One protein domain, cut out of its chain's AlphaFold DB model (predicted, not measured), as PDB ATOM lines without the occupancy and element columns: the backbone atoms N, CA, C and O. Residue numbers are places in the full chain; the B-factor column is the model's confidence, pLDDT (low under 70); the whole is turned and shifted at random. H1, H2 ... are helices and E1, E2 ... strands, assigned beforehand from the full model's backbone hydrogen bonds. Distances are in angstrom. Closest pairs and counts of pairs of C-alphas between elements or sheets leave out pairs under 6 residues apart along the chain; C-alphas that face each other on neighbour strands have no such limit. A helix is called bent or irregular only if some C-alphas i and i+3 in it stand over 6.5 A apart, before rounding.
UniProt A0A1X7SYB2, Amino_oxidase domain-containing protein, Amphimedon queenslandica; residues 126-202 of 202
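This is residues 126 to 202 of the 202 residues of the protein "Amino_oxidase domain-containing protein" of Amphimedon queenslandica (UniProt A0A1X7SYB2). Picture a rod with a small strand hairpin, E1 and E2, at one end and the helix H1 running on from it along the length. The short helix H2 packs across the last part of H1, and the helix H3 packs steeply across residues 144 to 148 of H1. The printed part has 77 residues, with two named strands followed by three named helices in the order E1, E2, H1, H2, H3; the sheet has the order E1, E2 and is antiparallel, and the class is mostly helix. The whole is only just compact, close to loose, with a radius of gyration of the C-alphas of 13.8 A and spans of 47 by 22 by 17 A.

Find C-alpha 127 at (26.126, -28.351, -23.298), where strand E1 begins; it covers residues 127 to 130. Strand E2 covers residues 136 to 139. Next look at C-alpha 142 at (30.852, -20.257, -20.828): from there helix H1, residues 142 to 156, runs 21.2 A to C-alpha 156. Helix H2 covers residues 164 to 170 and is 9.9 A long. Helix H3, residues 178 to 192, runs 20.0 A and ends at C-alpha 192, at (13.667, -24.286, -9.086). H3 is neither bent nor irregular, but only just: C-alphas 187 and 190 are 6.4 A apart.

Begin at the hairpin of E1 and E2, antiparallel neighbours with 135 degrees between their directions. Look there for N 129 and O 137 at 3.0 A and N 139 and O 127 at 2.8 A, both pairs within hydrogen-bond range. E1 and H3 are near each other, with 7 pairs of C-alphas within 10 A, while E2 and H3 are apart. Residues 144 to 148 of H1 touch residues 180 to 184 of H3, and the closest C-alphas are those of Val 145 and Ile 183, 6.5 A apart. H1 and H3 run the same way at a steep tilt of 51 degrees. With residues 151 to 156 alone, H1 touches H2, the closest C-alphas being those of Ala 155 and Gly 167, 3.9 A apart. The lines of H1 and H2 are about perpendicular, at 81 degrees. H2 and H3 are apart. In H1 and H2 every O i to N i+4 pair is within hydrogen-bond range; in H3, 9 of 11 are.

The two C-alphas farthest apart, those of Arg 133 and Gly 160, are 47.5 A apart. The printed part has no cut and ends at His 202, the chain's last residue. The links from E1 to E2 and from E2 to H1 are tight; those from H1 to H2 and from H2 to H3 are short, and no link is long. The mean pLDDT of the printed part is 88.2; look to residues 200 to 202 for the values under 70.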
ATOM      1  N   ILE A 126      27.326 -29.581 -18.975       81.44
ATOM      2  CA  ILE A 126      27.970 -29.777 -20.278       81.44
ATOM      3  C   ILE A 126      26.891 -29.632 -21.346       81.44
ATOM      4  O   ILE A 126      25.967 -30.442 -21.422       81.44
ATOM      5  N   TYR A 127      27.028 -28.607 -22.181       86.44
ATOM      6  CA  TYR A 127      26.126 -28.351 -23.298       86.44
ATOM      7  C   TYR A 127      26.621 -29.107 -24.529       86.44
ATOM      8  O   TYR A 127      27.818 -29.115 -24.814       86.44
ATOM      9  N   MET A 128      25.717 -29.769 -25.248       86.62
ATOM     10  CA  MET A 128      26.054 -30.571 -26.425       86.62
ATOM     11  C   MET A 128      25.097 -30.268 -27.572       86.62
ATOM     12  O   MET A 128      23.902 -30.083 -27.347       86.62
ATOM     13  N   ASP A 129      25.619 -30.289 -28.793       85.62
ATOM     14  CA  ASP A 129      24.833 -30.201 -30.023       85.62
ATOM     15  C   ASP A 129      25.299 -31.262 -31.031       85.62
ATOM     16  O   ASP A 129      26.335 -31.908 -30.855       85.62
ATOM     17  N   LEU A 130      24.500 -31.497 -32.069       86.38
ATOM     18  CA  LEU A 130      24.857 -32.373 -33.174       86.38
ATOM     19  C   LEU A 130      25.708 -31.606 -34.185       86.38
ATOM     20  O   LEU A 130      25.281 -30.587 -34.721       86.38
ATOM     21  N   ASN A 131      26.878 -32.143 -34.515       84.69
ATOM     22  CA  ASN A 131      27.653 -31.644 -35.646       84.69
ATOM     23  C   ASN A 131      27.042 -32.075 -36.995       84.69
ATOM     24  O   ASN A 131      26.087 -32.856 -37.055       84.69
ATOM     25  N   ASP A 132      27.653 -31.642 -38.102       89.69
ATOM     26  CA  ASP A 132      27.218 -31.970 -39.472       89.69
ATOM     27  C   ASP A 132      27.116 -33.484 -39.757       89.69
ATOM     28  O   ASP A 132      26.455 -33.909 -40.705       89.69
ATOM     29  N   ARG A 133      27.772 -34.320 -38.943       89.25
ATOM     30  CA  ARG A 133      27.757 -35.787 -39.041       89.25
ATOM     31  C   ARG A 133      26.744 -36.444 -38.102       89.25
ATOM     32  O   ARG A 133      26.768 -37.664 -37.963       89.25
ATOM     33  N   GLN A 134      25.870 -35.665 -37.464       85.38
ATOM     34  CA  GLN A 134      24.914 -36.119 -36.449       85.38
ATOM     35  C   GLN A 134      25.579 -36.812 -35.250       85.38
ATOM     36  O   GLN A 134      25.020 -37.737 -34.662       85.38
ATOM     37  N   GLN A 135      26.780 -36.371 -34.884       83.44
ATOM     38  CA  GLN A 135      27.466 -36.835 -33.683       83.44
ATOM     39  C   GLN A 135      27.405 -35.744 -32.616       83.44
ATOM     40  O   GLN A 135      27.530 -34.565 -32.944       83.44
ATOM     41  N   PHE A 136      27.209 -36.140 -31.356       83.25
ATOM     42  CA  PHE A 136      27.225 -35.204 -30.236       83.25
ATOM     43  C   PHE A 136      28.622 -34.614 -30.049       83.25
ATOM     44  O   PHE A 136      29.609 -35.348 -29.974       83.25
ATOM     45  N   GLU A 137      28.676 -33.295 -29.938       87.12
ATOM     46  CA  GLU A 137      29.879 -32.523 -29.667       87.12
ATOM     47  C   GLU A 137      29.592 -31.485 -28.582       87.12
ATOM     48  O   GLU A 137      28.495 -30.927 -28.510       87.12
ATOM     49  N   THR A 138      30.572 -31.245 -27.712       88.62
ATOM     50  CA  THR A 138      30.458 -30.253 -26.642       88.62
ATOM     51  C   THR A 138      30.460 -28.841 -27.216       88.62
ATOM     52  O   THR A 138      31.341 -28.469 -27.988       88.62
ATOM     53  N   VAL A 139      29.512 -28.029 -26.765       89.44
ATOM     54  CA  VAL A 139      29.420 -26.605 -27.072       89.44
ATOM     55  C   VAL A 139      30.073 -25.819 -25.940       89.44
ATOM     56  O   VAL A 139      29.704 -25.981 -24.777       89.44
ATOM     57  N   ASN A 140      31.032 -24.948 -26.265       90.81
ATOM     58  CA  ASN A 140      31.521 -23.966 -25.299       90.81
ATOM     59  C   ASN A 140      30.445 -22.889 -25.103       90.81
ATOM     60  O   ASN A 140      30.182 -22.103 -26.013       90.81
ATOM     61  N   ALA A 141      29.826 -22.890 -23.925       92.00
ATOM     62  CA  ALA A 141      28.736 -21.994 -23.556       92.00
ATOM     63  C   ALA A 141      29.128 -20.995 -22.452       92.00
ATOM     64  O   ALA A 141      28.268 -20.258 -21.974       92.00
ATOM     65  N   ASP A 142      30.399 -20.957 -22.039       91.50
ATOM     66  CA  ASP A 142      30.852 -20.257 -20.828       91.50
ATOM     67  C   ASP A 142      30.493 -18.766 -20.838       91.50
ATOM     68  O   ASP A 142      30.063 -18.203 -19.829       91.50
ATOM     69  N   ASN A 143      30.636 -18.119 -21.996       94.19
ATOM     70  CA  ASN A 143      30.310 -16.708 -22.179       94.19
ATOM     71  C   ASN A 143      28.810 -16.439 -22.006       94.19
ATOM     72  O   ASN A 143      28.439 -15.482 -21.331       94.19
ATOM     73  N   ILE A 144      27.962 -17.292 -22.580       94.44
ATOM     74  CA  ILE A 144      26.506 -17.143 -22.528       94.44
ATOM     75  C   ILE A 144      25.982 -17.504 -21.134       94.44
ATOM     76  O   ILE A 144      25.088 -16.835 -20.629       94.44
ATOM     77  N   VAL A 145      26.561 -18.513 -20.476       93.69
ATOM     78  CA  VAL A 145      26.244 -18.848 -19.078       93.69
ATOM     79  C   VAL A 145      26.625 -17.690 -18.152       93.69
ATOM     80  O   VAL A 145      25.832 -17.285 -17.307       93.69
ATOM     81  N   THR A 146      27.808 -17.096 -18.335       94.94
ATOM     82  CA  THR A 146      28.243 -15.931 -17.543       94.94
ATOM     83  C   THR A 146      27.330 -14.722 -17.760       94.94
ATOM     84  O   THR A 146      26.980 -14.025 -16.805       94.94
ATOM     85  N   GLU A 147      26.923 -14.477 -19.008       95.88
ATOM     86  CA  GLU A 147      25.936 -13.451 -19.347       95.88
ATOM     87  C   GLU A 147      24.611 -13.727 -18.630       95.88
ATOM     88  O   GLU A 147      24.129 -12.857 -17.908       95.88
ATOM     89  N   TYR A 148      24.079 -14.949 -18.738       95.38
ATOM     90  CA  TYR A 148      22.844 -15.357 -18.074       95.38
ATOM     91  C   TYR A 148      22.885 -15.099 -16.568       95.38
ATOM     92  O   TYR A 148      22.000 -14.436 -16.037       95.38
ATOM     93  N   MET A 149      23.927 -15.574 -15.881       94.19
ATOM     94  CA  MET A 149      24.046 -15.425 -14.428       94.19
ATOM     95  C   MET A 149      24.129 -13.956 -14.010       94.19
ATOM     96  O   MET A 149      23.519 -13.559 -13.020       94.19
ATOM     97  N   THR A 150      24.816 -13.126 -14.799       96.31
ATOM     98  CA  THR A 150      24.849 -11.673 -14.576       96.31
ATOM     99  C   THR A 150      23.444 -11.077 -14.692       96.31
ATOM    100  O   THR A 150      23.002 -10.341 -13.812       96.31
ATOM    101  N   LYS A 151      22.710 -11.441 -15.749       96.06
ATOM    102  CA  LYS A 151      21.342 -10.964 -15.989       96.06
ATOM    103  C   LYS A 151      20.335 -11.484 -14.976       96.06
ATOM    104  O   LYS A 151      19.396 -10.770 -14.640       96.06
ATOM    105  N   TYR A 152      20.534 -12.691 -14.464       94.31
ATOM    106  CA  TYR A 152      19.722 -13.269 -13.406       94.31
ATOM    107  C   TYR A 152      19.847 -12.477 -12.096       94.31
ATOM    108  O   TYR A 152      18.828 -12.112 -11.511       94.31
ATOM    109  N   GLU A 153      21.068 -12.135 -11.678       93.94
ATOM    110  CA  GLU A 153      21.310 -11.299 -10.492       93.94
ATOM    111  C   GLU A 153      20.701  -9.889 -10.641       93.94
ATOM    112  O   GLU A 153      20.086  -9.358  -9.714       93.94
ATOM    113  N   GLU A 154      20.791  -9.290 -11.834       94.81
ATOM    114  CA  GLU A 154      20.106  -8.025 -12.147       94.81
ATOM    115  C   GLU A 154      18.569  -8.180 -12.094       94.81
ATOM    116  O   GLU A 154      17.857  -7.329 -11.547       94.81
ATOM    117  N   ALA A 155      18.043  -9.292 -12.618       92.94
ATOM    118  CA  ALA A 155      16.613  -9.581 -12.678       92.94
ATOM    119  C   ALA A 155      15.980  -9.709 -11.289       92.94
ATOM    120  O   ALA A 155      14.937  -9.099 -11.049       92.94
ATOM    121  N   ILE A 156      16.606 -10.442 -10.363       90.00
ATOM    122  CA  ILE A 156      16.085 -10.603  -8.994       90.00
ATOM    123  C   ILE A 156      16.132  -9.294  -8.188       90.00
ATOM    124  O   ILE A 156      15.345  -9.111  -7.261       90.00
ATOM    125  N   GLY A 157      17.017  -8.361  -8.555       89.38
ATOM    126  CA  GLY A 157      17.091  -7.017  -7.973       89.38
ATOM    127  C   GLY A 157      16.135  -5.996  -8.601       89.38
ATOM    128  O   GLY A 157      16.035  -4.865  -8.117       89.38
ATOM    129  N   THR A 158      15.429  -6.354  -9.679       90.38
ATOM    130  CA  THR A 158      14.584  -5.418 -10.427       90.38
ATOM    131  C   THR A 158      13.257  -5.181  -9.702       90.38
ATOM    132  O   THR A 158      12.420  -6.069  -9.565       90.38
ATOM    133  N   ALA A 159      13.029  -3.951  -9.242       86.88
ATOM    134  CA  ALA A 159      11.789  -3.595  -8.557       86.88
ATOM    135  C   ALA A 159      10.574  -3.609  -9.505       86.88
ATOM    136  O   ALA A 159      10.655  -3.198 -10.662       86.88
ATOM    137  N   GLY A 160       9.411  -4.010  -8.983       84.25
ATOM    138  CA  GLY A 160       8.142  -3.963  -9.721       84.25
ATOM    139  C   GLY A 160       7.922  -5.114 -10.708       84.25
ATOM    140  O   GLY A 160       7.015  -5.040 -11.538       84.25
ATOM    141  N   THR A 161       8.723  -6.178 -10.625       86.94
ATOM    142  CA  THR A 161       8.520  -7.407 -11.400       86.94
ATOM    143  C   THR A 161       7.690  -8.422 -10.628       86.94
ATOM    144  O   THR A 161       7.888  -8.602  -9.430       86.94
ATOM    145  N   ASN A 162       6.811  -9.142 -11.324       84.38
ATOM    146  CA  ASN A 162       6.029 -10.237 -10.731       84.38
ATOM    147  C   ASN A 162       6.648 -11.625 -10.980       84.38
ATOM    148  O   ASN A 162       6.175 -12.616 -10.429       84.38
ATOM    149  N   THR A 163       7.648 -11.709 -11.862       90.56
ATOM    150  CA  THR A 163       8.262 -12.961 -12.326       90.56
ATOM    151  C   THR A 163       9.735 -12.731 -12.648       90.56
ATOM    152  O   THR A 163      10.118 -11.618 -13.028       90.56
ATOM    153  N   VAL A 164      10.550 -13.786 -12.565       92.12
ATOM    154  CA  VAL A 164      11.969 -13.725 -12.954       92.12
ATOM    155  C   VAL A 164      12.098 -13.431 -14.451       92.12
ATOM    156  O   VAL A 164      12.928 -12.616 -14.839       92.12
ATOM    157  N   ARG A 165      11.208 -13.980 -15.292       93.62
ATOM    158  CA  ARG A 165      11.140 -13.669 -16.730       93.62
ATOM    159  C   ARG A 165      11.030 -12.171 -16.991       93.62
ATOM    160  O   ARG A 165      11.679 -11.658 -17.897       93.62
ATOM    161  N   GLN A 166      10.177 -11.473 -16.244       93.06
ATOM    162  CA  GLN A 166       9.997 -10.037 -16.425       93.06
ATOM    163  C   GLN A 166      11.281  -9.275 -16.078       93.06
ATOM    164  O   GLN A 166      11.666  -8.389 -16.836       93.06
ATOM    165  N   GLY A 167      11.954  -9.645 -14.984       94.12
ATOM    166  CA  GLY A 167      13.258  -9.085 -14.627       94.12
ATOM    167  C   GLY A 167      14.319  -9.365 -15.690       94.12
ATOM    168  O   GLY A 167      15.005  -8.444 -16.119       94.12
ATOM    169  N   LEU A 168      14.400 -10.600 -16.190       95.44
ATOM    170  CA  LEU A 168      15.326 -10.985 -17.260       95.44
ATOM    171  C   LEU A 168      15.090 -10.159 -18.530       95.44
ATOM    172  O   LEU A 168      16.031  -9.597 -19.079       95.44
ATOM    173  N   ASN A 169      13.830 -10.001 -18.944       94.69
ATOM    174  CA  ASN A 169      13.477  -9.203 -20.117       94.69
ATOM    175  C   ASN A 169      13.812  -7.713 -19.953       94.69
ATOM    176  O   ASN A 169      14.206  -7.081 -20.925       94.69
ATOM    177  N   ILE A 170      13.631  -7.143 -18.755       95.19
ATOM    178  CA  ILE A 170      13.989  -5.742 -18.469       95.19
ATOM    179  C   ILE A 170      15.503  -5.535 -18.555       95.19
ATOM    180  O   ILE A 170      15.945  -4.471 -18.975       95.19
ATOM    181  N   ASN A 171      16.282  -6.550 -18.183       95.44
ATOM    182  CA  ASN A 171      17.741  -6.520 -18.223       95.44
ATOM    183  C   ASN A 171      18.314  -7.106 -19.530       95.44
ATOM    184  O   ASN A 171      19.470  -7.525 -19.555       95.44
ATOM    185  N   ASP A 172      17.528  -7.106 -20.613       95.50
ATOM    186  CA  ASP A 172      17.918  -7.510 -21.974       95.50
ATOM    187  C   ASP A 172      18.324  -8.989 -22.145       95.50
ATOM    188  O   ASP A 172      18.983  -9.353 -23.120       95.50
ATOM    189  N   TRP A 173      17.909  -9.878 -21.237       96.44
ATOM    190  CA  TRP A 173      18.031 -11.318 -21.459       96.44
ATOM    191  C   TRP A 173      16.795 -11.876 -22.163       96.44
ATOM    192  O   TRP A 173      15.687 -11.904 -21.617       96.44
ATOM    193  N   HIS A 174      17.008 -12.393 -23.372       95.56
ATOM    194  CA  HIS A 174      15.981 -13.063 -24.164       95.56
ATOM    195  C   HIS A 174      16.475 -14.444 -24.621       95.56
ATOM    196  O   HIS A 174      17.531 -14.522 -25.260       95.56
ATOM    197  N   PRO A 175      15.725 -15.533 -24.357       92.56
ATOM    198  CA  PRO A 175      16.085 -16.886 -24.778       92.56
ATOM    199  C   PRO A 175      15.726 -17.123 -26.261       92.56
ATOM    200  O   PRO A 175      14.916 -17.976 -26.625       92.56
ATOM    201  N   ASP A 176      16.330 -16.325 -27.139       94.44
ATOM    202  CA  ASP A 176      16.077 -16.247 -28.585       94.44
ATOM    203  C   ASP A 176      16.785 -17.329 -29.423       94.44
ATOM    204  O   ASP A 176      16.593 -17.415 -30.636       94.44
ATOM    205  N   SER A 177      17.571 -18.191 -28.779       92.44
ATOM    206  CA  SER A 177      18.258 -19.327 -29.396       92.44
ATOM    207  C   SER A 177      18.079 -20.594 -28.564       92.44
ATOM    208  O   SER A 177      17.866 -20.527 -27.353       92.44
ATOM    209  N   ALA A 178      18.218 -21.762 -29.202       90.56
ATOM    210  CA  ALA A 178      18.139 -23.050 -28.510       90.56
ATOM    211  C   ALA A 178      19.176 -23.160 -27.379       90.56
ATOM    212  O   ALA A 178      18.854 -23.642 -26.299       90.56
ATOM    213  N   LEU A 179      20.394 -22.650 -27.593       90.62
ATOM    214  CA  LEU A 179      21.442 -22.656 -26.574       90.62
ATOM    215  C   LEU A 179      21.065 -21.793 -25.361       90.62
ATOM    216  O   LEU A 179      21.158 -22.273 -24.237       90.62
ATOM    217  N   LYS A 180      20.565 -20.564 -25.568       93.50
ATOM    218  CA  LYS A 180      20.091 -19.724 -24.455       93.50
ATOM    219  C   LYS A 180      18.903 -20.343 -23.715       93.50
ATOM    220  O   LYS A 180      18.859 -20.263 -22.495       93.50
ATOM    221  N   GLN A 181      17.973 -20.981 -24.431       91.75
ATOM    222  CA  GLN A 181      16.842 -21.693 -23.818       91.75
ATOM    223  C   GLN A 181      17.312 -22.856 -22.937       91.75
ATOM    224  O   GLN A 181      16.810 -23.028 -21.832       91.75
ATOM    225  N   VAL A 182      18.287 -23.643 -23.405       89.38
ATOM    226  CA  VAL A 182      18.838 -24.768 -22.635       89.38
ATOM    227  C   VAL A 182      19.663 -24.285 -21.442       89.38
ATOM    228  O   VAL A 182      19.577 -24.896 -20.383       89.38
ATOM    229  N   ILE A 183      20.429 -23.199 -21.584       91.56
ATOM    230  CA  ILE A 183      21.162 -22.577 -20.466       91.56
ATOM    231  C   ILE A 183      20.186 -22.105 -19.398       91.56
ATOM    232  O   ILE A 183      20.324 -22.467 -18.240       91.56
ATOM    233  N   GLU A 184      19.157 -21.358 -19.781       91.62
ATOM    234  CA  GLU A 184      18.163 -20.882 -18.827       91.62
ATOM    235  C   GLU A 184      17.421 -22.036 -18.143       91.62
ATOM    236  O   GLU A 184      17.260 -22.026 -16.925       91.62
ATOM    237  N   TRP A 185      17.058 -23.081 -18.894       87.81
ATOM    238  CA  TRP A 185      16.506 -24.300 -18.307       87.81
ATOM    239  C   TRP A 185      17.481 -24.951 -17.312       87.81
ATOM    240  O   TRP A 185      17.079 -25.353 -16.224       87.81
ATOM    241  N   SER A 186      18.764 -25.050 -17.666       87.69
ATOM    242  CA  SER A 186      19.796 -25.688 -16.840       87.69
ATOM    243  C   SER A 186      20.071 -24.912 -15.555       87.69
ATOM    244  O   SER A 186      20.207 -25.506 -14.489       87.69
ATOM    245  N   GLU A 187      20.145 -23.588 -15.638       88.31
ATOM    246  CA  GLU A 187      20.509 -22.746 -14.501       88.31
ATOM    247  C   GLU A 187      19.291 -22.403 -13.621       88.31
ATOM    248  O   GLU A 187      19.424 -22.256 -12.405       88.31
ATOM    249  N   PHE A 188      18.082 -22.328 -14.197       88.69
ATOM    250  CA  PHE A 188      16.861 -21.957 -13.476       88.69
ATOM    251  C   PHE A 188      15.859 -23.097 -13.334       88.69
ATOM    252  O   PHE A 188      15.585 -23.521 -12.212       88.69
ATOM    253  N   ASP A 189      15.302 -23.601 -14.436       86.31
ATOM    254  CA  ASP A 189      14.196 -24.565 -14.384       86.31
ATOM    255  C   ASP A 189      14.589 -25.841 -13.649       86.31
ATOM    256  O   ASP A 189      13.813 -26.362 -12.847       86.31
ATOM    257  N   PHE A 190      15.807 -26.326 -13.889       79.75
ATOM    258  CA  PHE A 190      16.381 -27.471 -13.199       79.75
ATOM    259  C   PHE A 190      16.485 -27.222 -11.688       79.75
ATOM    260  O   PHE A 190      16.117 -28.081 -10.888       79.75
ATOM    261  N   THR A 191      16.939 -26.030 -11.297       78.69
ATOM    262  CA  THR A 191      17.166 -25.643  -9.898       78.69
ATOM    263  C   THR A 191      15.857 -25.427  -9.139       78.69
ATOM    264  O   THR A 191      15.694 -25.897  -8.012       78.69
ATOM    265  N   TYR A 192      14.901 -24.721  -9.745       79.31
ATOM    266  CA  TYR A 192      13.667 -24.286  -9.086       79.31
ATOM    267  C   TYR A 192      12.453 -25.166  -9.412       79.31
ATOM    268  O   TYR A 192      11.382 -24.989  -8.819       79.31
ATOM    269  N   ALA A 193      12.603 -26.133 -10.324       78.19
ATOM    270  CA  ALA A 193      11.534 -26.994 -10.832       78.19
ATOM    271  C   ALA A 193      10.310 -26.195 -11.330       78.19
ATOM    272  O   ALA A 193       9.158 -26.614 -11.163       78.19
ATOM    273  N   THR A 194      10.562 -25.011 -11.890       80.88
ATOM    274  CA  THR A 194       9.575 -24.104 -12.477       80.88
ATOM    275  C   THR A 194      10.254 -23.183 -13.477       80.88
ATOM    276  O   THR A 194      11.425 -22.863 -13.313       80.88
ATOM    277  N   THR A 195       9.498 -22.713 -14.462       86.31
ATOM    278  CA  THR A 195       9.993 -21.765 -15.457       86.31
ATOM    279  C   THR A 195      10.002 -20.324 -14.916       86.31
ATOM    280  O   THR A 195       9.243 -20.026 -13.978       86.31
ATOM    281  N   PRO A 196      10.800 -19.402 -15.495       87.12
ATOM    282  CA  PRO A 196      10.909 -18.021 -15.024       87.12
ATOM    283  C   PRO A 196       9.615 -17.209 -15.166       87.12
ATOM    284  O   PRO A 196       9.496 -16.145 -14.559       87.12
ATOM    285  N   GLU A 197       8.652 -17.666 -15.975       88.31
ATOM    286  CA  GLU A 197       7.336 -17.033 -16.157       88.31
ATOM    287  C   GLU A 197       6.426 -17.203 -14.943       88.31
ATOM    288  O   GLU A 197       5.470 -16.443 -14.781       88.31
ATOM    289  N   ASN A 198       6.686 -18.201 -14.100       83.25
ATOM    290  CA  ASN A 198       5.891 -18.406 -12.903       83.25
ATOM    291  C   ASN A 198       6.435 -17.544 -11.757       83.25
ATOM    292  O   ASN A 198       7.651 -17.388 -11.622       83.25
ATOM    293  N   PRO A 199       5.559 -17.011 -10.887       74.19
ATOM    294  CA  PRO A 199       6.005 -16.363  -9.664       74.19
ATOM    295  C   PRO A 199       6.787 -17.371  -8.820       74.19
ATOM    296  O   PRO A 199       6.259 -18.426  -8.459       74.19
ATOM    297  N   VAL A 200       8.036 -17.049  -8.497       62.38
ATOM    298  CA  VAL A 200       8.811 -17.815  -7.523       62.38
ATOM    299  C   VAL A 200       8.623 -17.145  -6.172       62.38
ATOM    300  O   VAL A 200       8.916 -15.963  -6.009       62.38
ATOM    301  N   CYS A 201       8.077 -17.883  -5.207       53.56
ATOM    302  CA  CYS A 201       8.047 -17.424  -3.825       53.56
ATOM    303  C   CYS A 201       9.479 -17.491  -3.283       53.56
ATOM    304  O   CYS A 201       9.982 -18.592  -3.056       53.56
ATOM    305  N   HIS A 202      10.122 -16.333  -3.131       48.03
ATOM    306  CA  HIS A 202      11.350 -16.187  -2.351       48.03
ATOM    307  C   HIS A 202      11.041 -16.169  -0.852       48.03
ATOM    308  O   HIS A 202      10.000 -15.579  -0.472       48.03
TER     309      HIS A 202